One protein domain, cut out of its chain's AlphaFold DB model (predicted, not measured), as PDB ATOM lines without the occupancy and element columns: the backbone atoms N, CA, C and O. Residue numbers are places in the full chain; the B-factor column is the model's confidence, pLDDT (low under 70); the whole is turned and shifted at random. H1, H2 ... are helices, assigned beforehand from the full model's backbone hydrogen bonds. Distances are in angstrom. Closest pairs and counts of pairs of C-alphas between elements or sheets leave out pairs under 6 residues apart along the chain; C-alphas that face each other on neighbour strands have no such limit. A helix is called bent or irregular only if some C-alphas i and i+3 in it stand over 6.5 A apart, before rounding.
ATOM      1  N   GLU A 747     -23.471  43.388 -10.293       89.25
ATOM      2  CA  GLU A 747     -24.491  42.855  -9.379       89.25
ATOM      3  C   GLU A 747     -25.873  43.491  -9.622       89.25
ATOM      4  O   GLU A 747     -26.888  42.800  -9.655       89.25
ATOM      5  N   GLU A 748     -25.914  44.798  -9.904       89.62
ATOM      6  CA  GLU A 748     -27.155  45.538 -10.180       89.62
ATOM      7  C   GLU A 748     -27.799  45.129 -11.511       89.62
ATOM      8  O   GLU A 748     -29.013  45.247 -11.689       89.62
ATOM      9  N   LEU A 749     -27.007  44.627 -12.467       91.94
ATOM     10  CA  LEU A 749     -27.518  44.177 -13.764       91.94
ATOM     11  C   LEU A 749     -28.389  42.920 -13.633       91.94
ATOM     12  O   LEU A 749     -29.234  42.690 -14.503       91.94
ATOM     13  N   ALA A 750     -28.255  42.160 -12.537       88.81
ATOM     14  CA  ALA A 750     -29.069  40.980 -12.245       88.81
ATOM     15  C   ALA A 750     -30.572  41.292 -12.187       88.81
ATOM     16  O   ALA A 750     -31.398  40.424 -12.470       88.81
ATOM     17  N   ILE A 751     -30.951  42.541 -11.883       89.12
ATOM     18  CA  ILE A 751     -32.363  42.937 -11.825       89.12
ATOM     19  C   ILE A 751     -33.088  42.716 -13.161       89.12
ATOM     20  O   ILE A 751     -34.283  42.425 -13.183       89.12
ATOM     21  N   LEU A 752     -32.361  42.779 -14.281       89.44
ATOM     22  CA  LEU A 752     -32.914  42.522 -15.609       89.44
ATOM     23  C   LEU A 752     -33.413  41.078 -15.751       89.44
ATOM     24  O   LEU A 752     -34.422  40.854 -16.419       89.44
ATOM     25  N   ALA A 753     -32.772  40.118 -15.078       84.31
ATOM     26  CA  ALA A 753     -33.184  38.715 -15.088       84.31
ATOM     27  C   ALA A 753     -34.500  38.469 -14.333       84.31
ATOM     28  O   ALA A 753     -35.189  37.491 -14.611       84.31
ATOM     29  N   SER A 754     -34.895  39.389 -13.442       78.88
ATOM     30  CA  SER A 754     -36.189  39.347 -12.743       78.88
ATOM     31  C   SER A 754     -37.371  39.778 -13.625       78.88
ATOM     32  O   SER A 754     -38.515  39.795 -13.171       78.88
ATOM     33  N   SER A 755     -37.120  40.153 -14.884       76.62
ATOM     34  CA  SER A 755     -38.173  40.481 -15.841       76.62
ATOM     35  C   SER A 755     -39.014  39.256 -16.225       76.62
ATOM     36  O   SER A 755     -38.524  38.135 -16.320       76.62
ATOM     37  N   GLU A 756     -40.284  39.491 -16.569       64.94
ATOM     38  CA  GLU A 756     -41.157  38.499 -17.219       64.94
ATOM     39  C   GLU A 756     -40.643  38.080 -18.617       64.94
ATOM     40  O   GLU A 756     -41.156  37.138 -19.225       64.94
ATOM     41  N   GLN A 757     -39.641  38.785 -19.153       66.62
ATOM     42  CA  GLN A 757     -39.036  38.515 -20.452       66.62
ATOM     43  C   GLN A 757     -37.918  37.463 -20.364       66.62
ATOM     44  O   GLN A 757     -36.855  37.747 -19.806       66.62
ATOM     45  N   PRO A 758     -38.080  36.274 -20.983       66.50
ATOM     46  CA  PRO A 758     -37.072  35.216 -20.935       66.50
ATOM     47  C   PRO A 758     -35.751  35.617 -21.605       66.50
ATOM     48  O   PRO A 758     -34.718  35.025 -21.307       66.50
ATOM     49  N   GLU A 759     -35.767  36.626 -22.482       76.69
ATOM     50  CA  GLU A 759     -34.577  37.117 -23.184       76.69
ATOM     51  C   GLU A 759     -33.562  37.802 -22.258       76.69
ATOM     52  O   GLU A 759     -32.391  37.910 -22.609       76.69
ATOM     53  N   TYR A 760     -33.998  38.265 -21.082       83.62
ATOM     54  CA  TYR A 760     -33.137  38.932 -20.104       83.62
ATOM     55  C   TYR A 760     -32.614  37.990 -19.013       83.62
ATOM     56  O   TYR A 760     -31.819  38.421 -18.182       83.62
ATOM     57  N   LYS A 761     -32.991  36.703 -19.020       81.69
ATOM     58  CA  LYS A 761     -32.518  35.734 -18.015       81.69
ATOM     59  C   LYS A 761     -30.993  35.614 -17.968       81.69
ATOM     60  O   LYS A 761     -30.433  35.430 -16.899       81.69
ATOM     61  N   GLU A 762     -30.310  35.778 -19.102       85.50
ATOM     62  CA  GLU A 762     -28.844  35.668 -19.176       85.50
ATOM     63  C   GLU A 762     -28.104  36.753 -18.366       85.50
ATOM     64  O   GLU A 762     -26.929  36.582 -18.047       85.50
ATOM     65  N   PHE A 763     -28.782  37.830 -17.950       92.25
ATOM     66  CA  PHE A 763     -28.204  38.825 -17.042       92.25
ATOM     67  C   PHE A 763     -27.996  38.306 -15.611       92.25
ATOM     68  O   PHE A 763     -27.232  38.912 -14.864       92.25
ATOM     69  N   GLU A 764     -28.602  37.175 -15.237       88.81
ATOM     70  CA  GLU A 764     -28.321  36.494 -13.967       88.81
ATOM     71  C   GLU A 764     -26.845  36.083 -13.887       88.81
ATOM     72  O   GLU A 764     -26.184  36.346 -12.886       88.81
ATOM     73  N   LEU A 765     -26.288  35.561 -14.988       89.56
ATOM     74  CA  LEU A 765     -24.869  35.197 -15.082       89.56
ATOM     75  C   LEU A 765     -23.955  36.419 -14.918       89.56
ATOM     76  O   LEU A 765     -22.913  36.335 -14.273       89.56
ATOM     77  N   VAL A 766     -24.351  37.568 -15.478       92.06
ATOM     78  CA  VAL A 766     -23.604  38.832 -15.346       92.06
ATOM     79  C   VAL A 766     -23.587  39.301 -13.889       92.06
ATOM     80  O   VAL A 766     -22.547  39.741 -13.400       92.06
ATOM     81  N   GLY A 767     -24.720  39.180 -13.195       89.56
ATOM     82  CA  GLY A 767     -24.837  39.477 -11.769       89.56
ATOM     83  C   GLY A 767     -23.969  38.573 -10.902       89.56
ATOM     84  O   GLY A 767     -23.216  39.066 -10.066       89.56
ATOM     85  N   LEU A 768     -24.019  37.263 -11.155       87.38
ATOM     86  CA  LEU A 768     -23.209  36.262 -10.459       87.38
ATOM     87  C   LEU A 768     -21.702  36.492 -10.666       87.38
ATOM     88  O   LEU A 768     -20.937  36.438  -9.710       87.38
ATOM     89  N   ALA A 769     -21.265  36.866 -11.871       87.44
ATOM     90  CA  ALA A 769     -19.877  37.284 -12.110       87.44
ATOM     91  C   ALA A 769     -19.465  38.514 -11.268       87.44
ATOM     92  O   ALA A 769     -18.291  38.728 -10.963       87.44
ATOM     93  N   GLY A 770     -20.434  39.344 -10.876       83.62
ATOM     94  CA  GLY A 770     -20.227  40.500 -10.009       83.62
ATOM     95  C   GLY A 770     -19.867  40.167  -8.568       83.62
ATOM     96  O   GLY A 770     -19.112  40.936  -7.983       83.62
ATOM     97  N   ILE A 771     -20.258  39.001  -8.049       83.12
ATOM     98  CA  ILE A 771     -20.026  38.613  -6.644       83.12
ATOM     99  C   ILE A 771     -18.837  37.663  -6.430       83.12
ATOM    100  O   ILE A 771     -18.416  37.472  -5.299       83.12
ATOM    101  N   THR A 772     -18.266  37.095  -7.494       82.38
ATOM    102  CA  THR A 772     -17.167  36.110  -7.402       82.38
ATOM    103  C   THR A 772     -15.848  36.716  -6.907       82.38
ATOM    104  O   THR A 772     -15.457  37.797  -7.336       82.38
ATOM    105  N   GLU A 773     -15.099  36.056  -6.035       76.31
ATOM    106  CA  GLU A 773     -13.874  36.657  -5.468       76.31
ATOM    107  C   GLU A 773     -12.636  36.447  -6.352       76.31
ATOM    108  O   GLU A 773     -11.732  37.282  -6.387       76.31
ATOM    109  N   SER A 774     -12.605  35.357  -7.117       74.31
ATOM    110  CA  SER A 774     -11.490  34.992  -7.998       74.31
ATOM    111  C   SER A 774     -11.984  34.471  -9.346       74.31
ATOM    112  O   SER A 774     -13.159  34.139  -9.502       74.31
ATOM    113  N   LEU A 775     -11.087  34.387 -10.335       73.56
ATOM    114  CA  LEU A 775     -11.432  33.808 -11.635       73.56
ATOM    115  C   LEU A 775     -11.794  32.324 -11.497       73.56
ATOM    116  O   LEU A 775     -12.710  31.875 -12.173       73.56
ATOM    117  N   GLN A 776     -11.127  31.581 -10.606       72.31
ATOM    118  CA  GLN A 776     -11.463  30.180 -10.342       72.31
ATOM    119  C   GLN A 776     -12.852  30.047  -9.712       72.31
ATOM    120  O   GLN A 776     -13.640  29.225 -10.155       72.31
ATOM    121  N   ASP A 777     -13.188  30.909  -8.753       73.06
ATOM    122  CA  ASP A 777     -14.530  30.969  -8.163       73.06
ATOM    123  C   ASP A 777     -15.593  31.311  -9.222       73.06
ATOM    124  O   ASP A 777     -16.636  30.671  -9.307       73.06
ATOM    125  N   ALA A 778     -15.295  32.242 -10.135       73.50
ATOM    126  CA  ALA A 778     -16.172  32.521 -11.269       73.50
ATOM    127  C   ALA A 778     -16.334  31.319 -12.212       73.50
ATOM    128  O   ALA A 778     -17.429  31.099 -12.723       73.50
ATOM    129  N   VAL A 779     -15.278  30.536 -12.437       73.62
ATOM    130  CA  VAL A 779     -15.341  29.292 -13.217       73.62
ATOM    131  C   VAL A 779     -16.187  28.247 -12.510       73.62
ATOM    132  O   VAL A 779     -17.042  27.649 -13.150       73.62
ATOM    133  N   ASP A 780     -15.992  28.057 -11.212       73.88
ATOM    134  CA  ASP A 780     -16.700  27.044 -10.433       73.88
ATOM    135  C   ASP A 780     -18.197  27.379 -10.305       73.88
ATOM    136  O   ASP A 780     -19.045  26.488 -10.366       73.88
ATOM    137  N   VAL A 781     -18.538  28.668 -10.171       78.56
ATOM    138  CA  VAL A 781     -19.924  29.150 -10.035       78.56
ATOM    139  C   VAL A 781     -20.655  29.216 -11.376       78.56
ATOM    140  O   VAL A 781     -21.836  28.873 -11.448       78.56
ATOM    141  N   LEU A 782     -19.995  29.693 -12.435       79.75
ATOM    142  CA  LEU A 782     -20.638  29.956 -13.729       79.75
ATOM    143  C   LEU A 782     -20.421  28.839 -14.754       79.75
ATOM    144  O   LEU A 782     -21.061  28.873 -15.803       79.75
ATOM    145  N   ASP A 783     -19.510  27.900 -14.486       80.31
ATOM    146  CA  ASP A 783     -19.050  26.870 -15.424       80.31
ATOM    147  C   ASP A 783     -18.693  27.471 -16.796       80.31
ATOM    148  O   ASP A 783     -19.228  27.076 -17.830       80.31
ATOM    149  N   VAL A 784     -17.845  28.510 -16.820       79.69
ATOM    150  CA  VAL A 784     -17.457  29.191 -18.073       79.69
ATOM    151  C   VAL A 784     -16.583  28.304 -18.965       79.69
ATOM    152  O   VAL A 784     -15.832  27.454 -18.486       79.69
ATOM    153  N   SER A 785     -16.638  28.534 -20.281       79.50
ATOM    154  CA  SER A 785     -15.867  27.743 -21.248       79.50
ATOM    155  C   SER A 785     -14.350  27.828 -21.032       79.50
ATOM    156  O   SER A 785     -13.793  28.901 -20.782       79.50
ATOM    157  N   ILE A 786     -13.650  26.709 -21.254       75.75
ATOM    158  CA  ILE A 786     -12.181  26.639 -21.195       75.75
ATOM    159  C   ILE A 786     -11.502  27.555 -22.226       75.75
ATOM    160  O   ILE A 786     -10.387  28.038 -22.011       75.75
ATOM    161  N   THR A 787     -12.203  27.858 -23.319       81.00
ATOM    162  CA  THR A 787     -11.786  28.826 -24.342       81.00
ATOM    163  C   THR A 787     -11.542  30.208 -23.732       81.00
ATOM    164  O   THR A 787     -10.564  30.884 -24.049       81.00
ATOM    165  N   PHE A 788     -12.408  30.634 -22.810       85.75
ATOM    166  CA  PHE A 788     -12.251  31.913 -22.128       85.75
ATOM    167  C   PHE A 788     -11.011  31.917 -21.225       85.75
ATOM    168  O   PHE A 788     -10.228  32.862 -21.261       85.75
ATOM    169  N   LEU A 789     -10.782  30.840 -20.471       79.31
ATOM    170  CA  LEU A 789      -9.654  30.744 -19.538       79.31
ATOM    171  C   LEU A 789      -8.302  30.676 -20.228       79.31
ATOM    172  O   LEU A 789      -7.331  31.276 -19.771       79.31
ATOM    173  N   THR A 790      -8.239  29.960 -21.344       83.38
ATOM    174  CA  THR A 790      -7.005  29.856 -22.114       83.38
ATOM    175  C   THR A 790      -6.577  31.223 -22.649       83.38
ATOM    176  O   THR A 790      -5.378  31.468 -22.735       83.38
ATOM    177  N   SER A 791      -7.526  32.141 -22.910       88.31
ATOM    178  CA  SER A 791      -7.353  33.478 -23.536       88.31
ATOM    179  C   SER A 791      -6.548  34.505 -22.742       88.31
ATOM    180  O   SER A 791      -6.284  35.600 -23.244       88.31
ATOM    181  N   PHE A 792      -6.118  34.168 -21.530       86.75
ATOM    182  CA  PHE A 792      -5.217  34.992 -20.730       86.75
ATOM    183  C   PHE A 792      -3.753  34.666 -21.038       86.75
ATOM    184  O   PHE A 792      -3.371  33.504 -21.165       86.75
ATOM    185  N   THR A 793      -2.889  35.686 -21.095       84.50
ATOM    186  CA  THR A 793      -1.449  35.485 -21.372       84.50
ATOM    187  C   THR A 793      -0.749  34.554 -20.377       84.50
ATOM    188  O   THR A 793       0.262  33.941 -20.714       84.50
ATOM    189  N   ASN A 794      -1.297  34.403 -19.169       81.31
ATOM    190  CA  ASN A 794      -0.797  33.521 -18.121       81.31
ATOM    191  C   ASN A 794      -1.659  32.263 -17.887       81.31
ATOM    192  O   ASN A 794      -1.583  31.674 -16.809       81.31
ATOM    193  N   ALA A 795      -2.432  31.803 -18.877       76.62
ATOM    194  CA  ALA A 795      -3.325  30.643 -18.754       76.62
ATOM    195  C   ALA A 795      -2.677  29.368 -18.182       76.62
ATOM    196  O   ALA A 795      -3.265  28.705 -17.329       76.62
ATOM    197  N   TYR A 796      -1.441  29.041 -18.578       72.62
ATOM    198  CA  TYR A 796      -0.711  27.891 -18.022       72.62
ATOM    199  C   TYR A 796      -0.410  28.039 -16.522       72.62
ATOM    200  O   TYR A 796      -0.419  27.053 -15.788       72.62
ATOM    201  N   ALA A 797      -0.162  29.265 -16.052       70.31
ATOM    202  CA  ALA A 797       0.054  29.539 -14.633       70.31
ATOM    203  C   ALA A 797      -1.261  29.465 -13.840       70.31
ATOM    204  O   ALA A 797      -1.251  28.957 -12.723       70.31
ATOM    205  N   LEU A 798      -2.381  29.892 -14.438       70.19
ATOM    206  CA  LEU A 798      -3.723  29.768 -13.855       70.19
ATOM    207  C   LEU A 798      -4.144  28.300 -13.682       70.19
ATOM    208  O   LEU A 798      -4.708  27.945 -12.653       70.19
ATOM    209  N   GLN A 799      -3.802  27.426 -14.637       67.19
ATOM    210  CA  GLN A 799      -4.059  25.981 -14.523       67.19
ATOM    211  C   GLN A 799      -3.225  25.298 -13.424       67.19
ATOM    212  O   GLN A 799      -3.675  24.321 -12.832       67.19
ATOM    213  N   GLY A 800      -2.005  25.781 -13.167       64.25
ATOM    214  CA  GLY A 800      -1.092  25.198 -12.174       64.25
ATOM    215  C   GLY A 800      -1.199  25.798 -10.767       64.25
ATOM    216  O   GLY A 800      -0.792  25.154  -9.801       64.25
ATOM    217  N   ASN A 801      -1.723  27.020 -10.638       69.06
ATOM    218  CA  ASN A 801      -1.895  27.727  -9.373       69.06
ATOM    219  C   ASN A 801      -3.200  28.551  -9.389       69.06
ATOM    220  O   ASN A 801      -3.202  29.666  -9.918       69.06
ATOM    221  N   PRO A 802      -4.274  28.064  -8.741       63.31
ATOM    222  CA  PRO A 802      -5.561  28.762  -8.663       63.31
ATOM    223  C   PRO A 802      -5.500  30.146  -7.994       63.31
ATOM    224  O   PRO A 802      -6.426  30.936  -8.144       63.31
ATOM    225  N   ALA A 803      -4.425  30.450  -7.254       64.88
ATOM    226  CA  ALA A 803      -4.212  31.741  -6.598       64.88
ATOM    227  C   ALA A 803      -3.459  32.768  -7.471       64.88
ATOM    228  O   ALA A 803      -3.168  33.867  -7.002       64.88
ATOM    229  N   ALA A 804      -3.083  32.427  -8.708       67.44
ATOM    230  CA  ALA A 804      -2.456  33.380  -9.621       67.44
ATOM    231  C   ALA A 804      -3.493  34.383 -10.161       67.44
ATOM    232  O   ALA A 804      -4.539  33.977 -10.662       67.44
ATOM    233  N   SER A 805      -3.198  35.689 -10.112       69.81
ATOM    234  CA  SER A 805      -4.056  36.705 -10.743       69.81
ATOM    235  C   SER A 805      -4.021  36.555 -12.268       69.81
ATOM    236  O   SER A 805      -2.929  36.493 -12.845       69.81
ATOM    237  N   PRO A 806      -5.169  36.488 -12.958       74.25
ATOM    238  CA  PRO A 806      -5.205  36.413 -14.413       74.25
ATOM    239  C   PRO A 806      -4.779  37.746 -15.032       74.25
ATOM    240  O   PRO A 806      -5.187  38.818 -14.599       74.25
ATOM    241  N   GLY A 807      -3.932  37.685 -16.060       79.88
ATOM    242  CA  GLY A 807      -3.337  38.874 -16.660       79.88
ATOM    243  C   GLY A 807      -3.348  38.836 -18.181       79.88
ATOM    244  O   GLY A 807      -3.081  37.801 -18.799       79.88
ATOM    245  N   GLY A 808      -3.620  39.994 -18.785       84.00
ATOM    246  CA  GLY A 808      -3.491  40.215 -20.222       84.00
ATOM    247  C   GLY A 808      -4.470  39.376 -21.031       84.00
ATOM    248  O   GLY A 808      -4.047  38.535 -21.822       84.00
ATOM    249  N   PHE A 809      -5.771  39.577 -20.832       89.00
ATOM    250  CA  PHE A 809      -6.775  38.916 -21.661       89.00
ATOM    251  C   PHE A 809      -6.628  39.343 -23.129       89.00
ATOM    252  O   PHE A 809      -6.645  40.534 -23.457       89.00
ATOM    253  N   ASN A 810      -6.514  38.373 -24.036       88.38
ATOM    254  CA  ASN A 810      -6.409  38.622 -25.467       88.38
ATOM    255  C   ASN A 810      -7.711  38.234 -26.179       88.38
ATOM    256  O   ASN A 810      -7.953  37.070 -26.488       88.38
ATOM    257  N   PHE A 811      -8.534  39.236 -26.497       88.88
ATOM    258  CA  PHE A 811      -9.813  39.022 -27.180       88.88
ATOM    259  C   PHE A 811      -9.664  38.412 -28.585       88.88
ATOM    260  O   PHE A 811     -10.517  37.639 -29.009       88.88
ATOM    261  N   ALA A 812      -8.581  38.724 -29.304       86.88
ATOM    262  CA  ALA A 812      -8.327  38.140 -30.621       86.88
ATOM    263  C   ALA A 812      -8.063  36.637 -30.511       86.88
ATOM    264  O   ALA A 812      -8.640  35.852 -31.259       86.88
ATOM    265  N   LEU A 813      -7.246  36.264 -29.525       86.62
ATOM    266  CA  LEU A 813      -6.923  34.879 -29.205       86.62
ATOM    267  C   LEU A 813      -8.161  34.115 -28.719       86.62
ATOM    268  O   LEU A 813      -8.384  32.988 -29.138       86.62
ATOM    269  N   TYR A 814      -9.022  34.759 -27.926       88.94
ATOM    270  CA  TYR A 814     -10.329  34.208 -27.562       88.94
ATOM    271  C   TYR A 814     -11.194  33.912 -28.786       88.94
ATOM    272  O   TYR A 814     -11.763  32.828 -28.896       88.94
ATOM    273  N   CYS A 815     -11.288  34.850 -29.733       86.88
ATOM    274  CA  CYS A 815     -12.044  34.629 -30.962       86.88
ATOM    275  C   CYS A 815     -11.431  33.539 -31.849       86.88
ATOM    276  O   CYS A 815     -12.178  32.796 -32.479       86.88
ATOM    277  N   GLU A 816     -10.104  33.440 -31.905       84.06
ATOM    278  CA  GLU A 816      -9.382  32.388 -32.625       84.06
ATOM    279  C   GLU A 816      -9.658  31.013 -32.006       84.06
ATOM    280  O   GLU A 816     -10.161  30.121 -32.689       84.06
ATOM    281  N   TRP A 817      -9.469  30.859 -30.697       81.69
ATOM    282  CA  TRP A 817      -9.724  29.595 -30.012       81.69
ATOM    283  C   TRP A 817     -11.189  29.195 -29.985       81.69
ATOM    284  O   TRP A 817     -11.483  28.016 -30.145       81.69
ATOM    285  N   ALA A 818     -12.119  30.142 -29.888       79.94
ATOM    286  CA  ALA A 818     -13.541  29.838 -30.015       79.94
ATOM    287  C   ALA A 818     -13.901  29.262 -31.397       79.94
ATOM    288  O   ALA A 818     -14.880  28.527 -31.509       79.94
ATOM    289  N   ARG A 819     -13.123  29.579 -32.445       73.06
ATOM    290  CA  ARG A 819     -13.279  29.000 -33.792       73.06
ATOM    291  C   ARG A 819     -12.576  27.651 -33.923       73.06
ATOM    292  O   ARG A 819     -13.091  26.775 -34.604       73.06
ATOM    293  N   GLU A 820     -11.400  27.491 -33.321       71.88
ATOM    294  CA  GLU A 820     -10.585  26.276 -33.465       71.88
ATOM    295  C   GLU A 820     -11.017  25.137 -32.529       71.88
ATOM    296  O   GLU A 820     -11.017  23.975 -32.933       71.88
ATOM    297  N   MET A 821     -11.439  25.451 -31.299       63.06
ATOM    298  CA  MET A 821     -11.852  24.473 -30.282       63.06
ATOM    299  C   MET A 821     -13.294  23.964 -30.459       63.06
ATOM    300  O   MET A 821     -13.840  23.307 -29.575       63.06
ATOM    301  N   GLU A 822     -13.885  24.156 -31.643       52.66
ATOM    302  CA  GLU A 822     -15.228  23.728 -32.077       52.66
ATOM    303  C   GLU A 822     -15.466  22.191 -32.055       52.66
ATOM    304  O   GLU A 822     -16.448  21.703 -32.624       52.66
ATOM    305  N   GLN A 823     -14.530  21.417 -31.490       45.12
ATOM    306  CA  GLN A 823     -14.475  19.950 -31.493       45.12
ATOM    307  C   GLN A 823     -14.406  19.312 -30.092       45.12
ATOM    308  O   GLN A 823     -14.463  18.088 -30.004       45.12
ATOM    309  N   ILE A 824     -14.285  20.083 -29.000       43.12
ATOM    310  CA  ILE A 824     -14.073  19.522 -27.653       43.12
ATOM    311  C   ILE A 824     -15.171  20.002 -26.686       43.12
ATOM    312  O   ILE A 824     -15.037  21.045 -26.069       43.12
ATOM    313  N   ALA A 825     -16.248  19.216 -26.575       41.56
ATOM    314  CA  ALA A 825     -17.075  18.963 -25.378       41.56
ATOM    315  C   ALA A 825     -17.527  20.121 -24.439       41.56
ATOM    316  O   ALA A 825     -17.878  19.841 -23.295       41.56
ATOM    317  N   ASP A 826     -17.564  21.382 -24.878       47.34
ATOM    318  CA  ASP A 826     -17.931  22.552 -24.045       47.34
ATOM    319  C   ASP A 826     -19.306  23.152 -24.429       47.34
ATOM    320  O   ASP A 826     -19.558  24.359 -24.333       47.34
ATOM    321  N   ASP A 827     -20.208  22.294 -24.911       55.69
ATOM    322  CA  ASP A 827     -21.529  22.668 -25.416       55.69
ATOM    323  C   ASP A 827     -22.439  23.159 -24.268       55.69
ATOM    324  O   ASP A 827     -22.678  22.450 -23.295       55.69
ATOM    325  N   ASP A 828     -22.991  24.372 -24.418       57.12
ATOM    326  CA  ASP A 828     -23.907  25.080 -23.490       57.12
ATOM    327  C   ASP A 828     -23.261  25.832 -22.305       57.12
ATOM    328  O   ASP A 828     -23.976  26.467 -21.527       57.12
ATOM    329  N   LYS A 829     -21.925  25.872 -22.203       77.31
ATOM    330  CA  LYS A 829     -21.248  26.701 -21.189       77.31
ATOM    331  C   LYS A 829     -21.317  28.200 -21.502       77.31
ATOM    332  O   LYS A 829     -21.231  28.584 -22.681       77.31
ATOM    333  N   PRO A 830     -21.419  29.089 -20.494       83.12
ATOM    334  CA  PRO A 830     -21.257  30.522 -20.697       83.12
ATOM    335  C   PRO A 830     -19.922  30.858 -21.378       83.12
ATOM    336  O   PRO A 830     -18.910  30.195 -21.167       83.12
ATOM    337  N   LEU A 831     -19.928  31.898 -22.220       86.88
ATOM    338  CA  LEU A 831     -18.787  32.300 -23.056       86.88
ATOM    339  C   LEU A 831     -18.245  31.216 -24.019       86.88
ATOM    340  O   LEU A 831     -17.110  31.303 -24.474       86.88
ATOM    341  N   SER A 832     -19.045  30.209 -24.377       83.75
ATOM    342  CA  SER A 832     -18.744  29.304 -25.499       83.75
ATOM    343  C   SER A 832     -19.206  29.883 -26.847       83.75
ATOM    344  O   SER A 832     -20.061  30.777 -26.903       83.75
ATOM    345  N   ILE A 833     -18.700  29.324 -27.954       81.81
ATOM    346  CA  ILE A 833     -19.194  29.644 -29.306       81.81
ATOM    347  C   ILE A 833     -20.681  29.292 -29.466       81.81
ATOM    348  O   ILE A 833     -21.439  30.048 -30.063       81.81
ATOM    349  N   TRP A 834     -21.142  28.210 -28.837       74.50
ATOM    350  CA  TRP A 834     -22.550  27.811 -28.854       74.50
ATOM    351  C   TRP A 834     -23.465  28.801 -28.138       74.50
ATOM    352  O   TRP A 834     -24.551  29.114 -28.630       74.50
ATOM    353  N   HIS A 835     -23.029  29.318 -26.987       82.00
ATOM    354  CA  HIS A 835     -23.756  30.367 -26.280       82.00
ATOM    355  C   HIS A 835     -23.872  31.629 -27.150       82.00
ATOM    356  O   HIS A 835     -24.962  32.194 -27.275       82.00
ATOM    357  N   HIS A 836     -22.783  32.016 -27.823       87.75
ATOM    358  CA  HIS A 836     -22.779  33.119 -28.782       87.75
ATOM    359  C   HIS A 836     -23.749  32.879 -29.953       87.75
ATOM    360  O   HIS A 836     -24.611  33.716 -30.234       87.75
ATOM    361  N   ASP A 837     -23.675  31.717 -30.599       80.38
ATOM    362  CA  ASP A 837     -24.505  31.378 -31.757       80.38
ATOM    363  C   ASP A 837     -25.991  31.345 -31.405       80.38
ATOM    364  O   ASP A 837     -26.827  31.861 -32.153       80.38
ATOM    365  N   ARG A 838     -26.339  30.824 -30.222       76.75
ATOM    366  CA  ARG A 838     -27.708  30.859 -29.696       76.75
ATOM    367  C   ARG A 838     -28.228  32.290 -29.579       76.75
ATOM    368  O   ARG A 838     -29.361  32.558 -29.991       76.75
ATOM    369  N   ALA A 839     -27.420  33.209 -29.053       82.25
ATOM    370  CA  ALA A 839     -27.782  34.620 -28.969       82.25
ATOM    371  C   ALA A 839     -27.978  35.240 -30.370       82.25
ATOM    372  O   ALA A 839     -28.935  35.992 -30.589       82.25
ATOM    373  N   CYS A 840     -27.142  34.870 -31.348       81.44
ATOM    374  CA  CYS A 840     -27.285  35.301 -32.742       81.44
ATOM    375  C   CYS A 840     -28.566  34.776 -33.412       81.44
ATOM    376  O   CYS A 840     -29.259  35.553 -34.073       81.44
ATOM    377  N   TYR A 841     -28.923  33.501 -33.224       76.06
ATOM    378  CA  TYR A 841     -30.167  32.935 -33.762       76.06
ATOM    379  C   TYR A 841     -31.404  33.628 -33.180       76.06
ATOM    380  O   TYR A 841     -32.274  34.056 -33.936       76.06
ATOM    381  N   ARG A 842     -31.450  33.852 -31.860       77.00
ATOM    382  CA  ARG A 842     -32.576  34.566 -31.225       77.00
ATOM    383  C   ARG A 842     -32.720  36.001 -31.730       77.00
ATOM    384  O   ARG A 842     -33.834  36.486 -31.928       77.00
ATOM    385  N   MET A 843     -31.603  36.687 -31.978       85.25
ATOM    386  CA  MET A 843     -31.619  37.997 -32.627       85.25
ATOM    387  C   MET A 843     -32.180  37.917 -34.056       85.25
ATOM    388  O   MET A 843     -32.977  38.775 -34.448       85.25
ATOM    389  N   ALA A 844     -31.773  36.911 -34.837       76.69
ATOM    390  CA  ALA A 844     -32.249  36.714 -36.203       76.69
ATOM    391  C   ALA A 844     -33.770  36.493 -36.251       76.69
ATOM    392  O   ALA A 844     -34.444  37.162 -37.036       76.69
ATOM    393  N   ASP A 845     -34.314  35.675 -35.345       74.00
ATOM    394  CA  ASP A 845     -35.757  35.430 -35.230       74.00
ATOM    395  C   ASP A 845     -36.538  36.734 -34.984       74.00
ATOM    396  O   ASP A 845     -37.553  37.009 -35.632       74.00
ATOM    397  N   ARG A 846     -36.033  37.604 -34.095       79.56
ATOM    398  CA  ARG A 846     -36.656  38.914 -33.821       79.56
ATOM    399  C   ARG A 846     -36.572  39.862 -35.011       79.56
ATOM    400  O   ARG A 846     -37.509  40.623 -35.253       79.56
ATOM    401  N   ILE A 847     -35.470  39.834 -35.762       80.19
ATOM    402  CA  ILE A 847     -35.326  40.626 -36.990       80.19
ATOM    403  C   ILE A 847     -36.330  40.156 -38.040       80.19
ATOM    404  O   ILE A 847     -37.000  40.997 -38.639       80.19
ATOM    405  N   GLU A 848     -36.455  38.847 -38.249       77.25
ATOM    406  CA  GLU A 848     -37.395  38.274 -39.212       77.25
ATOM    407  C   GLU A 848     -38.843  38.630 -38.857       77.25
ATOM    408  O   GLU A 848     -39.596  39.103 -39.714       77.25
ATOM    409  N   ALA A 849     -39.218  38.508 -37.580       69.88
ATOM    410  CA  ALA A 849     -40.527  38.934 -37.096       69.88
ATOM    411  C   ALA A 849     -40.761  40.433 -37.353       69.88
ATOM    412  O   ALA A 849     -41.775  40.829 -37.932       69.88
ATOM    413  N   ALA A 850     -39.803  41.284 -36.990       76.12
ATOM    414  CA  ALA A 850     -39.937  42.727 -37.118       76.12
ATOM    415  C   ALA A 850     -39.933  43.237 -38.570       76.12
ATOM    416  O   ALA A 850     -40.555  44.261 -38.858       76.12
ATOM    417  N   GLN A 851     -39.282  42.545 -39.509       77.88
ATOM    418  CA  GLN A 851     -39.278  42.925 -40.930       77.88
ATOM    419  C   GLN A 851     -40.670  42.886 -41.569       77.88
ATOM    420  O   GLN A 851     -40.917  43.628 -42.523       77.88
ATOM    421  N   LYS A 852     -41.590  42.085 -41.021       71.00
ATOM    422  CA  LYS A 852     -42.982  41.993 -41.487       71.00
ATOM    423  C   LYS A 852     -43.776  43.284 -41.253       71.00
ATOM    424  O   LYS A 852     -44.774  43.517 -41.928       71.00
ATOM    425  N   ASN A 853     -43.339  44.145 -40.330       70.19
ATOM    426  CA  ASN A 853     -43.957  45.445 -40.077       70.19
ATOM    427  C   ASN A 853     -43.201  46.563 -40.832       70.19
ATOM    428  O   ASN A 853     -42.007  46.759 -40.588       70.19
ATOM    429  N   PRO A 854     -43.861  47.359 -41.702       71.94
ATOM    430  CA  PRO A 854     -43.192  48.408 -42.480       71.94
ATOM    431  C   PRO A 854     -42.456  49.458 -41.631       71.94
ATOM    432  O   PRO A 854     -41.376  49.928 -42.006       71.94
ATOM    433  N   PHE A 855     -43.009  49.826 -40.471       75.75
ATOM    434  CA  PHE A 855     -42.399  50.795 -39.564       75.75
ATOM    435  C   PHE A 855     -41.147  50.221 -38.888       75.75
ATOM    436  O   PHE A 855     -40.101  50.881 -38.871       75.75
ATOM    437  N   SER A 856     -41.226  48.989 -38.383       80.62
ATOM    438  CA  SER A 856     -40.080  48.272 -37.814       80.62
ATOM    439  C   SER A 856     -38.995  48.024 -38.871       80.62
ATOM    440  O   SER A 856     -37.827  48.323 -38.625       80.62
ATOM    441  N   SER A 857     -39.366  47.613 -40.086       80.94
ATOM    442  CA  SER A 857     -38.449  47.402 -41.216       80.94
ATOM    443  C   SER A 857     -37.637  48.659 -41.568       80.94
ATOM    444  O   SER A 857     -36.406  48.616 -41.673       80.94
ATOM    445  N   LEU A 858     -38.283  49.832 -41.626       83.62
ATOM    446  CA  LEU A 858     -37.586  51.108 -41.834       83.62
ATOM    447  C   LEU A 858     -36.620  51.452 -40.687       83.62
ATOM    448  O   LEU A 858     -35.627  52.158 -40.879       83.62
ATOM    449  N   ARG A 859     -36.909  51.011 -39.461       85.50
ATOM    450  CA  ARG A 859     -36.003  51.216 -38.327       85.50
ATOM    451  C   ARG A 859     -34.812  50.273 -38.378       85.50
ATOM    452  O   ARG A 859     -33.708  50.745 -38.107       85.50
ATOM    453  N   LEU A 860     -35.027  49.017 -38.762       88.06
ATOM    454  CA  LEU A 860     -33.979  48.014 -38.945       88.06
ATOM    455  C   LEU A 860     -32.980  48.442 -40.022       88.06
ATOM    456  O   LEU A 860     -31.777  48.409 -39.782       88.06
ATOM    457  N   SER A 861     -33.458  48.944 -41.165       85.69
ATOM    458  CA  SER A 861     -32.572  49.443 -42.227       85.69
ATOM    459  C   SER A 861     -31.699  50.611 -41.757       85.69
ATOM    460  O   SER A 861     -30.506  50.674 -42.057       85.69
ATOM    461  N   LYS A 862     -32.258  51.511 -40.938       86.75
ATOM    462  CA  LYS A 862     -31.503  52.613 -40.325       86.75
ATOM    463  C   LYS A 862     -30.542  52.141 -39.231       86.75
ATOM    464  O   LYS A 862     -29.487  52.747 -39.074       86.75
ATOM    465  N   ALA A 863     -30.895  51.105 -38.470       88.06
ATOM    466  CA  ALA A 863     -30.013  50.508 -37.469       88.06
ATOM    467  C   ALA A 863     -28.811  49.818 -38.135       88.06
ATOM    468  O   ALA A 863     -27.682  50.033 -37.705       88.06
ATOM    469  N   ALA A 864     -29.023  49.114 -39.251       86.88
ATOM    470  CA  ALA A 864     -27.964  48.447 -40.012       86.88
ATOM    471  C   ALA A 864     -26.846  49.398 -40.466       86.88
ATOM    472  O   ALA A 864     -25.683  49.004 -40.498       86.88
ATOM    473  N   LYS A 865     -27.169  50.667 -40.756       85.81
ATOM    474  CA  LYS A 865     -26.156  51.689 -41.068       85.81
ATOM    475  C   LYS A 865     -25.183  51.913 -39.902       85.81
ATOM    476  O   LYS A 865     -23.984  52.043 -40.136       85.81
ATOM    477  N   ILE A 866     -25.683  51.949 -38.664       87.88
ATOM    478  CA  ILE A 866     -24.848  52.154 -37.470       87.88
ATOM    479  C   ILE A 866     -23.922  50.968 -37.251       87.88
ATOM    480  O   ILE A 866     -22.737  51.171 -37.026       87.88
ATOM    481  N   VAL A 867     -24.431  49.744 -37.392       86.69
ATOM    482  CA  VAL A 867     -23.627  48.541 -37.140       86.69
ATOM    483  C   VAL A 867     -22.446  48.431 -38.109       86.69
ATOM    484  O   VAL A 867     -21.334  48.129 -37.695       86.69
ATOM    485  N   ARG A 868     -22.635  48.809 -39.379       84.62
ATOM    486  CA  ARG A 868     -21.538  48.883 -40.366       84.62
ATOM    487  C   ARG A 868     -20.516  49.988 -40.081       84.62
ATOM    488  O   ARG A 868     -19.427  49.965 -40.636       84.62
ATOM    489  N   SER A 869     -20.886  50.969 -39.260       85.88
ATOM    490  CA  SER A 869     -20.034  52.109 -38.896       85.88
ATOM    491  C   SER A 869     -19.285  51.880 -37.578       85.88
ATOM    492  O   SER A 869     -18.632  52.800 -37.082       85.88
ATOM    493  N   THR A 870     -19.389  50.678 -36.999       82.00
ATOM    494  CA  THR A 870     -18.760  50.327 -35.721       82.00
ATOM    495  C   THR A 870     -17.250  50.576 -35.778       82.00
ATOM    496  O   THR A 870     -16.586  50.104 -36.710       82.00
ATOM    497  N   PRO A 871     -16.671  51.322 -34.813       69.06
ATOM    498  CA  PRO A 871     -15.235  51.530 -34.749       69.06
ATOM    499  C   PRO A 871     -14.474  50.197 -34.778       69.06
ATOM    500  O   PRO A 871     -14.892  49.218 -34.172       69.06
ATOM    501  N   GLY A 872     -13.382  50.125 -35.541       57.66
ATOM    502  CA  GLY A 872     -12.553  48.925 -35.583       57.66
ATOM    503  C   GLY A 872     -11.512  48.880 -34.487       57.66
ATOM    504  O   GLY A 872     -10.844  49.881 -34.247       57.66
ATOM    505  N   PHE A 873     -11.375  47.691 -33.905       52.16
ATOM    506  CA  PHE A 873     -10.096  47.143 -33.471       52.16
ATOM    507  C   PHE A 873      -9.389  46.462 -34.652       52.16
ATOM    508  O   PHE A 873     -10.005  46.205 -35.689       52.16
ATOM    509  N   ASN A 874      -8.109  46.139 -34.464       48.31
ATOM    510  CA  ASN A 874      -7.285  45.350 -35.386       48.31
ATOM    511  C   ASN A 874      -7.600  43.834 -35.367       48.31
ATOM    512  O   ASN A 874      -6.842  43.067 -35.949       48.31
ATOM    513  N   TYR A 875      -8.682  43.392 -34.713       54.06
ATOM    514  CA  TYR A 875      -9.015  41.974 -34.537       54.06
ATOM    515  C   TYR A 875     -10.481  41.692 -34.906       54.06
ATOM    516  O   TYR A 875     -11.348  42.553 -34.730       54.06
ATOM    517  N   GLU A 876     -10.747  40.502 -35.448       63.91
ATOM    518  CA  GLU A 876     -12.084  40.046 -35.847       63.91
ATOM    519  C   GLU A 876     -12.927  39.648 -34.622       63.91
ATOM    520  O   GLU A 876     -12.406  39.072 -33.673       63.91
ATOM    521  N   SER A 877     -14.234  39.936 -34.632       75.56
ATOM    522  CA  SER A 877     -15.165  39.417 -33.617       75.56
ATOM    523  C   SER A 877     -15.428  37.917 -33.815       75.56
ATOM    524  O   SER A 877     -15.052  37.336 -34.841       75.56
ATOM    525  N   LEU A 878     -16.149  37.295 -32.873       82.12
ATOM    526  CA  LEU A 878     -16.718  35.966 -33.095       82.12
ATOM    527  C   LEU A 878     -17.558  35.970 -34.378       82.12
ATOM    528  O   LEU A 878     -18.312  36.915 -34.643       82.12
ATOM    529  N   ASN A 879     -17.366  34.931 -35.190       76.44
ATOM    530  CA  ASN A 879     -18.127  34.758 -36.417       76.44
ATOM    531  C   ASN A 879     -19.575  34.425 -36.065       76.44
ATOM    532  O   ASN A 879     -19.863  33.853 -35.018       76.44
ATOM    533  N   ILE A 880     -20.484  34.809 -36.950       79.12
ATOM    534  CA  ILE A 880     -21.867  34.352 -36.875       79.12
ATOM    535  C   ILE A 880     -22.013  33.027 -37.634       79.12
ATOM    536  O   ILE A 880     -21.237  32.791 -38.565       79.12
ATOM    537  N   PRO A 881     -23.037  32.216 -37.327       73.31
ATOM    538  CA  PRO A 881     -23.362  31.032 -38.112       73.31
ATOM    539  C   PRO A 881     -23.522  31.346 -39.606       73.31
ATOM    540  O   PRO A 881     -24.215  32.302 -39.982       73.31
ATOM    541  N   ASP A 882     -22.912  30.524 -40.466       70.50
ATOM    542  CA  ASP A 882     -22.869  30.739 -41.923       70.50
ATOM    543  C   ASP A 882     -24.265  30.937 -42.539       70.50
ATOM    544  O   ASP A 882     -24.468  31.781 -43.415       70.50
ATOM    545  N   ASP A 883     -25.265  30.205 -42.043       65.81
ATOM    546  CA  ASP A 883     -26.637  30.253 -42.550       65.81
ATOM    547  C   ASP A 883     -27.386  31.551 -42.200       65.81
ATOM    548  O   ASP A 883     -28.375  31.891 -42.862       65.81
ATOM    549  N   LEU A 884     -26.914  32.294 -41.193       67.94
ATOM    550  CA  LEU A 884     -27.420  33.620 -40.839       67.94
ATOM    551  C   LEU A 884     -26.733  34.727 -41.641       67.94
ATOM    552  O   LEU A 884     -27.384  35.717 -41.997       67.94
ATOM    553  N   GLY A 885     -25.444  34.560 -41.950       60.66
ATOM    554  CA  GLY A 885     -24.631  35.580 -42.619       60.66
ATOM    555  C   GLY A 885     -25.110  35.923 -44.023       60.66
ATOM    556  O   GLY A 885     -25.054  37.089 -44.423       60.66
ATOM    557  N   GLU A 886     -25.665  34.944 -44.734       57.53
ATOM    558  CA  GLU A 886     -26.272  35.151 -46.051       57.53
ATOM    559  C   GLU A 886     -27.653  35.823 -45.978       57.53
ATOM    560  O   GLU A 886     -28.054  36.528 -46.906       57.53
ATOM    561  N   LYS A 887     -28.389  35.634 -44.873       58.22
ATOM    562  CA  LYS A 887     -29.793  36.063 -44.742       58.22
ATOM    563  C   LYS A 887     -29.958  37.443 -44.116       58.22
ATOM    564  O   LYS A 887     -30.830  38.204 -44.538       58.22
ATOM    565  N   PHE A 888     -29.135  37.799 -43.125       73.38
ATOM    566  CA  PHE A 888     -29.347  39.003 -42.319       73.38
ATOM    567  C   PHE A 888     -28.070  39.829 -42.139       73.38
ATOM    568  O   PHE A 888     -27.328  39.674 -41.172       73.38
ATOM    569  N   SER A 889     -27.878  40.831 -43.008       76.25
ATOM    570  CA  SER A 889     -26.723  41.746 -42.910       76.25
ATOM    571  C   SER A 889     -26.612  42.503 -41.576       76.25
ATOM    572  O   SER A 889     -25.524  42.943 -41.221       76.25
ATOM    573  N   LEU A 890     -27.719  42.668 -40.840       83.88
ATOM    574  CA  LEU A 890     -27.722  43.291 -39.513       83.88
ATOM    575  C   LEU A 890     -27.127  42.363 -38.440       83.88
ATOM    576  O   LEU A 890     -26.393  42.842 -37.583       83.88
ATOM    577  N   VAL A 891     -27.405  41.055 -38.500       82.94
ATOM    578  CA  VAL A 891     -26.886  40.071 -37.531       82.94
ATOM    579  C   VAL A 891     -25.369  39.976 -37.645       82.94
ATOM    580  O   VAL A 891     -24.686  40.000 -36.632       82.94
ATOM    581  N   LYS A 892     -24.845  39.987 -38.876       83.50
ATOM    582  CA  LYS A 892     -23.412  39.839 -39.168       83.50
ATOM    583  C   LYS A 892     -22.496  40.781 -38.390       83.50
ATOM    584  O   LYS A 892     -21.489  40.350 -37.853       83.50
ATOM    585  N   GLU A 893     -22.842  42.061 -38.329       84.44
ATOM    586  CA  GLU A 893     -21.960  43.081 -37.748       84.44
ATOM    587  C   GLU A 893     -22.293  43.383 -36.274       84.44
ATOM    588  O   GLU A 893     -21.571  44.124 -35.606       84.44
ATOM    589  N   THR A 894     -23.403  42.848 -35.746       91.62
ATOM    590  CA  THR A 894     -23.870  43.190 -34.392       91.62
ATOM    591  C   THR A 894     -22.962  42.657 -33.280       91.62
ATOM    592  O   THR A 894     -22.722  43.424 -32.345       91.62
ATOM    593  N   PRO A 895     -22.401  41.431 -33.350       92.00
ATOM    594  CA  PRO A 895     -21.442  40.949 -32.357       92.00
ATOM    595  C   PRO A 895     -20.280  41.914 -32.132       92.00
ATOM    596  O   PRO A 895     -19.966  42.249 -30.995       92.00
ATOM    597  N   ARG A 896     -19.724  42.464 -33.217       89.81
ATOM    598  CA  ARG A 896     -18.666  43.475 -33.152       89.81
ATOM    599  C   ARG A 896     -19.116  44.728 -32.403       89.81
ATOM    600  O   ARG A 896     -18.405  45.176 -31.513       89.81
ATOM    601  N   LEU A 897     -20.290  45.273 -32.739       91.94
ATOM    602  CA  LEU A 897     -20.852  46.436 -32.043       91.94
ATOM    603  C   LEU A 897     -21.022  46.173 -30.542       91.94
ATOM    604  O   LEU A 897     -20.690  47.049 -29.743       91.94
ATOM    605  N   MET A 898     -21.546  45.002 -30.166       94.00
ATOM    606  CA  MET A 898     -21.765  44.636 -28.764       94.00
ATOM    607  C   MET A 898     -20.444  44.473 -28.018       94.00
ATOM    608  O   MET A 898     -20.290  45.062 -26.950       94.00
ATOM    609  N   ALA A 899     -19.479  43.751 -28.594       92.44
ATOM    610  CA  ALA A 899     -18.166  43.527 -27.998       92.44
ATOM    611  C   ALA A 899     -17.460  44.846 -27.661       92.44
ATOM    612  O   ALA A 899     -17.028  45.043 -26.530       92.44
ATOM    613  N   THR A 900     -17.403  45.784 -28.612       91.06
ATOM    614  CA  THR A 900     -16.680  47.050 -28.422       91.06
ATOM    615  C   THR A 900     -17.430  48.046 -27.545       91.06
ATOM    616  O   THR A 900     -16.813  48.819 -26.815       91.06
ATOM    617  N   LEU A 901     -18.767  48.050 -27.598       93.44
ATOM    618  CA  LEU A 901     -19.581  48.920 -26.749       93.44
ATOM    619  C   LEU A 901     -19.518  48.490 -25.277       93.44
ATOM    620  O   LEU A 901     -19.375  49.337 -24.397       93.44
ATOM    621  N   THR A 902     -19.609  47.187 -25.014       94.69
ATOM    622  CA  THR A 902     -19.539  46.636 -23.652       94.69
ATOM    623  C   THR A 902     -18.150  46.784 -23.047       94.69
ATOM    624  O   THR A 902     -18.048  47.216 -21.900       94.69
ATOM    625  N   GLU A 903     -17.088  46.572 -23.828       92.56
ATOM    626  CA  GLU A 903     -15.720  46.899 -23.416       92.56
ATOM    627  C   GLU A 903     -15.596  48.376 -23.016       92.56
ATOM    628  O   GLU A 903     -15.056  48.701 -21.960       92.56
ATOM    629  N   ALA A 904     -16.126  49.286 -23.842       92.69
ATOM    630  CA  ALA A 904     -16.076  50.714 -23.562       92.69
ATOM    631  C   ALA A 904     -16.846  51.087 -22.286       92.69
ATOM    632  O   ALA A 904     -16.400  51.973 -21.559       92.69
ATOM    633  N   TRP A 905     -17.966  50.420 -21.984       94.31
ATOM    634  CA  TRP A 905     -18.671  50.604 -20.712       94.31
ATOM    635  C   TRP A 905     -17.836  50.148 -19.518       94.31
ATOM    636  O   TRP A 905     -17.694  50.914 -18.569       94.31
ATOM    637  N   ARG A 906     -17.249  48.952 -19.585       92.19
ATOM    638  CA  ARG A 906     -16.446  48.375 -18.496       92.19
ATOM    639  C   ARG A 906     -15.132  49.128 -18.263       92.19
ATOM    640  O   ARG A 906     -14.729  49.382 -17.138       92.19
ATOM    641  N   LYS A 907     -14.490  49.616 -19.328       89.69
ATOM    642  CA  LYS A 907     -13.243  50.401 -19.240       89.69
ATOM    643  C   LYS A 907     -13.455  51.906 -19.013       89.69
ATOM    644  O   LYS A 907     -12.491  52.661 -19.101       89.69
ATOM    645  N   GLY A 908     -14.686  52.372 -18.781       89.31
ATOM    646  CA  GLY A 908     -14.981  53.795 -18.544       89.31
ATOM    647  C   GLY A 908     -14.798  54.716 -19.763       89.31
ATOM    648  O   GLY A 908     -14.693  55.928 -19.614       89.31
ATOM    649  N   ASN A 909     -14.783  54.166 -20.982       91.62
ATOM    650  CA  ASN A 909     -14.529  54.878 -22.245       91.62
ATOM    651  C   ASN A 909     -15.790  55.103 -23.102       91.62
ATOM    652  O   ASN A 909     -15.704  55.445 -24.286       91.62
ATOM    653  N   ALA A 910     -16.976  54.904 -22.531       91.06
ATOM    654  CA  ALA A 910     -18.238  54.910 -23.264       91.06
ATOM    655  C   ALA A 910     -18.547  56.239 -23.973       91.06
ATOM    656  O   ALA A 910     -19.017  56.228 -25.110       91.06
ATOM    657  N   GLU A 911     -18.252  57.393 -23.368       91.75
ATOM    658  CA  GLU A 911     -18.500  58.697 -24.001       91.75
ATOM    659  C   GLU A 911     -17.669  58.893 -25.276       91.75
ATOM    660  O   GLU A 911     -18.213  59.249 -26.326       91.75
ATOM    661  N   LYS A 912     -16.372  58.569 -25.213       92.69
ATOM    662  CA  LYS A 912     -15.484  58.571 -26.380       92.69
ATOM    663  C   LYS A 912     -16.007  57.629 -27.464       92.69
ATOM    664  O   LYS A 912     -16.116  58.029 -28.620       92.69
ATOM    665  N   TYR A 913     -16.412  56.417 -27.080       92.88
ATOM    666  CA  TYR A 913     -16.971  55.436 -28.009       92.88
ATOM    667  C   TYR A 913     -18.224  55.955 -28.732       92.88
ATOM    668  O   TYR A 913     -18.345  55.810 -29.951       92.88
ATOM    669  N   TRP A 914     -19.144  56.610 -28.012       94.25
ATOM    670  CA  TRP A 914     -20.338  57.209 -28.611       94.25
ATOM    671  C   TRP A 914     -19.999  58.294 -29.636       94.25
ATOM    672  O   TRP A 914     -20.620  58.330 -30.701       94.25
ATOM    673  N   ASN A 915     -19.021  59.150 -29.332       93.50
ATOM    674  CA  ASN A 915     -18.569  60.213 -30.231       93.50
ATOM    675  C   ASN A 915     -17.894  59.641 -31.489       93.50
ATOM    676  O   ASN A 915     -18.218  60.059 -32.603       93.50
ATOM    677  N   ASP A 916     -17.041  58.628 -31.332       93.00
ATOM    678  CA  ASP A 916     -16.354  57.964 -32.445       93.00
ATOM    679  C   ASP A 916     -17.340  57.234 -33.369       93.00
ATOM    680  O   ASP A 916     -17.269  57.363 -34.596       93.00
ATOM    681  N   LEU A 917     -18.303  56.502 -32.797       92.31
ATOM    682  CA  LEU A 917     -19.351  55.814 -33.555       92.31
ATOM    683  C   LEU A 917     -20.247  56.810 -34.307       92.31
ATOM    684  O   LEU A 917     -20.591  56.583 -35.468       92.31
ATOM    685  N   ALA A 918     -20.616  57.922 -33.666       93.25
ATOM    686  CA  ALA A 918     -21.425  58.977 -34.271       93.25
ATOM    687  C   ALA A 918     -20.699  59.665 -35.441       93.25
ATOM    688  O   ALA A 918     -21.288  59.839 -36.513       93.25
ATOM    689  N   SER A 919     -19.411  59.969 -35.261       92.81
ATOM    690  CA  SER A 919     -18.535  60.517 -36.300       92.81
ATOM    691  C   SER A 919     -18.432  59.572 -37.504       92.81
ATOM    692  O   SER A 919     -18.744  59.968 -38.629       92.81
ATOM    693  N   LYS A 920     -18.133  58.282 -37.278       90.94
ATOM    694  CA  LYS A 920     -18.047  57.267 -38.349       90.94
ATOM    695  C   LYS A 920     -19.370  57.043 -39.076       90.94
ATOM    696  O   LYS A 920     -19.386  56.868 -40.291       90.94
ATOM    697  N   ALA A 921     -20.491  57.081 -38.357       89.19
ATOM    698  CA  ALA A 921     -21.818  56.953 -38.953       89.19
ATOM    699  C   ALA A 921     -22.280  58.212 -39.716       89.19
ATOM    700  O   ALA A 921     -23.289  58.155 -40.439       89.19
ATOM    701  N   ASN A 922     -21.566  59.335 -39.551       92.75
ATOM    702  CA  ASN A 922     -21.952  60.674 -39.986       92.75
ATOM    703  C   ASN A 922     -23.357  61.050 -39.472       92.75
ATOM    704  O   ASN A 922     -24.287  61.308 -40.246       92.75
ATOM    705  N   MET A 923     -23.551  60.954 -38.151       93.25
ATOM    706  CA  MET A 923     -24.832  61.192 -37.479       93.25
ATOM    707  C   MET A 923     -24.642  61.865 -36.108       93.25
ATOM    708  O   MET A 923     -23.663  61.576 -35.433       93.25
ATOM    709  N   PRO A 924     -25.596  62.698 -35.642       95.12
ATOM    710  CA  PRO A 924     -25.599  63.208 -34.271       95.12
ATOM    711  C   PRO A 924     -25.615  62.088 -33.227       95.12
ATOM    712  O   PRO A 924     -26.302  61.076 -33.416       95.12
ATOM    713  N   VAL A 925     -24.926  62.303 -32.104       94.25
ATOM    714  CA  VAL A 925     -24.768  61.321 -31.021       94.25
ATOM    715  C   VAL A 925     -26.118  60.828 -30.495       94.25
ATOM    716  O   VAL A 925     -26.293  59.625 -30.302       94.25
ATOM    717  N   GLU A 926     -27.126  61.696 -30.352       91.56
ATOM    718  CA  GLU A 926     -28.455  61.291 -29.871       91.56
ATOM    719  C   GLU A 926     -29.148  60.335 -30.850       91.56
ATOM    720  O   GLU A 926     -29.783  59.354 -30.449       91.56
ATOM    721  N   LYS A 927     -29.006  60.582 -32.159       92.06
ATOM    722  CA  LYS A 927     -29.551  59.684 -33.186       92.06
ATOM    723  C   LYS A 927     -28.805  58.353 -33.193       92.06
ATOM    724  O   LYS A 927     -29.452  57.325 -33.387       92.06
ATOM    725  N   THR A 928     -27.493  58.362 -32.974       93.44
ATOM    726  CA  THR A 928     -26.672  57.150 -32.851       93.44
ATOM    727  C   THR A 928     -27.120  56.311 -31.657       93.44
ATOM    728  O   THR A 928     -27.472  55.145 -31.843       93.44
ATOM    729  N   ARG A 929     -27.246  56.910 -30.464       94.38
ATOM    730  CA  ARG A 929     -27.735  56.232 -29.248       94.38
ATOM    731  C   ARG A 929     -29.117  55.615 -29.448       94.38
ATOM    732  O   ARG A 929     -29.311  54.448 -29.130       94.38
ATOM    733  N   LYS A 930     -30.051  56.333 -30.080       92.56
ATOM    734  CA  LYS A 930     -31.393  55.809 -30.399       92.56
ATOM    735  C   LYS A 930     -31.368  54.581 -31.315       92.56
ATOM    736  O   LYS A 930     -32.177  53.659 -31.182       92.56
ATOM    737  N   ARG A 931     -30.463  54.560 -32.294       93.62
ATOM    738  CA  ARG A 931     -30.311  53.418 -33.208       93.62
ATOM    739  C   ARG A 931     -29.655  52.233 -32.515       93.62
ATOM    740  O   ARG A 931     -30.148  51.126 -32.696       93.62
ATOM    741  N   VAL A 932     -28.639  52.466 -31.683       94.31
ATOM    742  CA  VAL A 932     -28.057  51.409 -30.846       94.31
ATOM    743  C   VAL A 932     -29.088  50.863 -29.866       94.31
ATOM    744  O   VAL A 932     -29.251  49.656 -29.797       94.31
ATOM    745  N   GLY A 933     -29.903  51.712 -29.240       93.94
ATOM    746  CA  GLY A 933     -31.027  51.281 -28.407       93.94
ATOM    747  C   GLY A 933     -32.005  50.338 -29.120       93.94
ATOM    748  O   GLY A 933     -32.505  49.398 -28.517       93.94
ATOM    749  N   THR A 934     -32.227  50.524 -30.428       92.75
ATOM    750  CA  THR A 934     -33.030  49.582 -31.234       92.75
ATOM    751  C   THR A 934     -32.349  48.214 -31.360       92.75
ATOM    752  O   THR A 934     -33.034  47.200 -31.353       92.75
ATOM    753  N   ILE A 935     -31.019  48.177 -31.464       94.31
ATOM    754  CA  ILE A 935     -30.233  46.939 -31.560       94.31
ATOM    755  C   ILE A 935     -30.194  46.225 -30.205       94.31
ATOM    756  O   ILE A 935     -30.396  45.018 -30.161       94.31
ATOM    757  N   LEU A 936     -30.041  46.967 -29.103       94.19
ATOM    758  CA  LEU A 936     -30.094  46.410 -27.745       94.19
ATOM    759  C   LEU A 936     -31.439  45.717 -27.466       94.19
ATOM    760  O   LEU A 936     -31.458  44.631 -26.902       94.19
ATOM    761  N   ARG A 937     -32.562  46.278 -27.948       90.62
ATOM    762  CA  ARG A 937     -33.888  45.627 -27.858       90.62
ATOM    763  C   ARG A 937     -33.998  44.337 -28.682       90.62
ATOM    764  O   ARG A 937     -34.854  43.513 -28.389       90.62
ATOM    765  N   LEU A 938     -33.192  44.179 -29.732       90.12
ATOM    766  CA  LEU A 938     -33.212  42.999 -30.606       90.12
ATOM    767  C   LEU A 938     -32.280  41.888 -30.124       90.12
ATOM    768  O   LEU A 938     -32.501  40.727 -30.464       90.12
ATOM    769  N   ALA A 939     -31.247  42.231 -29.360       92.50
ATOM    770  CA  ALA A 939     -30.197  41.301 -28.968       92.50
ATOM    771  C   ALA A 939     -29.805  41.429 -27.480       92.50
ATOM    772  O   ALA A 939     -28.625  41.637 -27.191       92.50
ATOM    773  N   PRO A 940     -30.761  41.328 -26.533       92.62
ATOM    774  CA  PRO A 940     -30.456  41.370 -25.103       92.62
ATOM    775  C   PRO A 940     -29.547  40.212 -24.660       92.62
ATOM    776  O   PRO A 940     -28.644  40.452 -23.868       92.62
ATOM    777  N   GLU A 941     -29.693  39.009 -25.226       92.00
ATOM    778  CA  GLU A 941     -28.791  37.873 -24.959       92.00
ATOM    779  C   GLU A 941     -27.356  38.156 -25.399       92.00
ATOM    780  O   GLU A 941     -26.398  37.955 -24.663       92.00
ATOM    781  N   LEU A 942     -27.193  38.718 -26.599       93.75
ATOM    782  CA  LEU A 942     -25.868  39.050 -27.115       93.75
ATOM    783  C   LEU A 942     -25.223  40.180 -26.301       93.75
ATOM    784  O   LEU A 942     -24.012  40.190 -26.095       93.75
ATOM    785  N   LEU A 943     -26.030  41.129 -25.815       96.12
ATOM    786  CA  LEU A 943     -25.582  42.138 -24.861       96.12
ATOM    787  C   LEU A 943     -25.118  41.486 -23.545       96.12
ATOM    788  O   LEU A 943     -24.034  41.821 -23.072       96.12
ATOM    789  N   ALA A 944     -25.898  40.560 -22.976       95.00
ATOM    790  CA  ALA A 944     -25.541  39.840 -21.752       95.00
ATOM    791  C   ALA A 944     -24.250  39.026 -21.925       95.00
ATOM    792  O   ALA A 944     -23.365  39.108 -21.077       95.00
ATOM    793  N   PHE A 945     -24.093  38.331 -23.056       94.62
ATOM    794  CA  PHE A 945     -22.891  37.573 -23.412       94.62
ATOM    795  C   PHE A 945     -21.622  38.434 -23.345       94.62
ATOM    796  O   PHE A 945     -20.664  38.090 -22.655       94.62
ATOM    797  N   TYR A 946     -21.607  39.574 -24.044       95.25
ATOM    798  CA  TYR A 946     -20.416  40.427 -24.083       95.25
ATOM    799  C   TYR A 946     -20.218  41.227 -22.789       95.25
ATOM    800  O   TYR A 946     -19.079  41.504 -22.419       95.25
ATOM    801  N   LEU A 947     -21.288  41.558 -22.057       95.62
ATOM    802  CA  LEU A 947     -21.153  42.114 -20.708       95.62
ATOM    803  C   LEU A 947     -20.510  41.110 -19.752       95.62
ATOM    804  O   LEU A 947     -19.576  41.487 -19.056       95.62
ATOM    805  N   LEU A 948     -20.958  39.851 -19.750       94.50
ATOM    806  CA  LEU A 948     -20.379  38.786 -18.929       94.50
ATOM    807  C   LEU A 948     -18.874  38.648 -19.189       94.50
ATOM    808  O   LEU A 948     -18.087  38.659 -18.244       94.50
ATOM    809  N   LEU A 949     -18.483  38.596 -20.468       93.56
ATOM    810  CA  LEU A 949     -17.083  38.523 -20.889       93.56
ATOM    811  C   LEU A 949     -16.251  39.644 -20.253       93.56
ATOM    812  O   LEU A 949     -15.260  39.385 -19.575       93.56
ATOM    813  N   TRP A 950     -16.657  40.899 -20.455       92.88
ATOM    814  CA  TRP A 950     -15.861  42.042 -20.013       92.88
ATOM    815  C   TRP A 950     -15.952  42.317 -18.512       92.88
ATOM    816  O   TRP A 950     -15.013  42.891 -17.970       92.88
ATOM    817  N   VAL A 951     -17.026  41.899 -17.833       91.56
ATOM    818  CA  VAL A 951     -17.107  41.925 -16.362       91.56
ATOM    819  C   VAL A 951     -16.046  41.005 -15.762       91.56
ATOM    820  O   VAL A 951     -15.301  41.443 -14.888       91.56
ATOM    821  N   LEU A 952     -15.930  39.769 -16.260       89.44
ATOM    822  CA  LEU A 952     -14.922  38.821 -15.779       89.44
ATOM    823  C   LEU A 952     -13.495  39.307 -16.075       89.44
ATOM    824  O   LEU A 952     -12.625  39.212 -15.215       89.44
ATOM    825  N   VAL A 953     -13.258  39.884 -17.258       89.25
ATOM    826  CA  VAL A 953     -11.946  40.454 -17.608       89.25
ATOM    827  C   VAL A 953     -11.592  41.648 -16.716       89.25
ATOM    828  O   VAL A 953     -10.526  41.657 -16.108       89.25
ATOM    829  N   GLU A 954     -12.475  42.647 -16.596       86.69
ATOM    830  CA  GLU A 954     -12.210  43.867 -15.817       86.69
ATOM    831  C   GLU A 954     -11.927  43.557 -14.345       86.69
ATOM    832  O   GLU A 954     -11.004  44.121 -13.754       86.69
ATOM    833  N   LYS A 955     -12.741  42.682 -13.752       77.69
ATOM    834  CA  LYS A 955     -12.681  42.378 -12.328       77.69
ATOM    835  C   LYS A 955     -11.379  41.692 -11.942       77.69
ATOM    836  O   LYS A 955     -10.812  42.022 -10.904       77.69
ATOM    837  N   HIS A 956     -10.891  40.783 -12.781       72.06
ATOM    838  CA  HIS A 956      -9.728  39.971 -12.446       72.06
ATOM    839  C   HIS A 956      -8.404  40.483 -13.034       72.06
ATOM    840  O   HIS A 956      -7.361  40.064 -12.560       72.06
ATOM    841  N   GLU A 957      -8.412  41.441 -13.973       71.75
ATOM    842  CA  GLU A 957      -7.202  42.213 -14.319       71.75
ATOM    843  C   GLU A 957      -6.879  43.316 -13.287       71.75
ATOM    844  O   GLU A 957      -5.760  43.832 -13.264       71.75
ATOM    845  N   ARG A 958      -7.851  43.716 -12.450       58.78
ATOM    846  CA  ARG A 958      -7.672  44.723 -11.384       58.78
ATOM    847  C   ARG A 958      -7.328  44.136 -10.007       58.78
ATOM    848  O   ARG A 958      -6.955  44.920  -9.133       58.78
ATOM    849  N   ALA A 959      -7.493  42.825  -9.818       49.22
ATOM    850  CA  ALA A 959      -7.226  42.092  -8.576       49.22
ATOM    851  C   ALA A 959      -5.826  41.467  -8.592       49.22
ATOM    852  O   ALA A 959      -5.109  41.618  -7.581       49.22
TER     853      ALA A 959
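What this domain is: This is residues 747 to 959 of the 959 residues of an uncharacterized protein of Rhodothermaceae bacterium (UniProt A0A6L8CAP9). H10 and H13 lie side by side in the core of an elongated body of helices, and H7, H8, H11 and H12 make its broader end together with H10. H2 packs on H13 and H1 on H2; toward the other end sits a looser group of short helices, H4, H5 and H6. There are 213 residues printed, with thirteen named helices, H1 to H13 in chain order, and no named strand; the class is all helix. The whole is compact, with a radius of gyration of the C-alphas of 17.2 A, and spans 56 by 35 by 35 A.

How they stand to each other: H7, residues 833 to 851, is the longest helix by residues, with 19. It forms a helical hairpin with H8, residues 854 to 868, opposite ways at a steep tilt of 40 degrees; residues 847 to 851 and 856 to 860 alone touch, closest at the C-alphas of Gln 851 and Ser 857, 4.6 A. Residues 835 to 840 of H7 alone touch H13, residues 940 to 957, with residues 941 to 945 alone, closest at C-alphas 839 and 942, 5.2 A. The hub is H10, residues 889 to 906, touching five helices; it is irregular, with C-alphas 892 and 895 7.2 A apart, and has a kink of 31 degrees near residue 896. H10 touches H13, the same way at a shallow tilt of 34 degrees, only just short of steep; the closest C-alphas, 899 and 946, are 5.5 A apart. With residues 889 to 897 alone H10 touches H8, closest at C-alphas 890 and 864, 5.2 A. H10 forms a hairpin with H11, residues 910 to 921, at a shallow tilt of 30 degrees; residues 901 to 904 and 910 to 913 alone touch, closest at C-alphas 904 and 910, 4.7 A. H12, residues 925 to 938, touches H8, closest at C-alphas 931 and 863, 5.2 A. H9, residues 882 to 885, touches H10 only at the corner, closest at C-alphas 885 and 892, 5.6 A. H2, residues 763 to 771, touches H13, the same way at a shallow tilt of 12 degrees, closest at C-alphas 766 and 948, 4.8 A. H2 forms hairpins with H1, residues 747 to 754, and H3, residues 775 to 782, their closest C-alphas 4.2 A and 6.1 A apart. H6, residues 811 to 820, touches H4, residues 786 to 790, closest at C-alphas 818 and 787, 6.0 A. H5, residues 795 to 800, is close to H4 but not clearly touching, with C-alphas 795 and 789 closest at 6.4 A. Every O i to N i+4 pair is within hydrogen-bond range in H3 to H7 and H11 to H13; the counts are 4 of 5 in H2, 9 of 11 in H8, 10 of 14 in H10 and 0 of 4 in H1, where 5 of 5 O i to N i+3 pairs are, and H9 is too short for such a pair.

Where its parts are: H1 begins with C-alpha 747 at (-24.491, 42.855, -9.379). From first to last C-alpha H10 measures 27.3 A, H7 26.7 A, H13 25.6 A, H8 21.8 A and H12 20.2 A. H7 begins with C-alpha 833 at (-19.194, 29.644, -29.306), and H13 ends with C-alpha 957 at (-7.202, 42.213, -14.319).

The domain as a whole: The two C-alphas farthest apart, those of Gly 800 and Pro 854, are 56.8 A apart. The printed part has no cut and ends at residue 959, the chain's last. The links H6 to H7 and H8 to H9 are long. Mean pLDDT of the printed part is 81.2, and 32 residues are under 70, among them 799 to 805, 821 to 828 and 871 to 876.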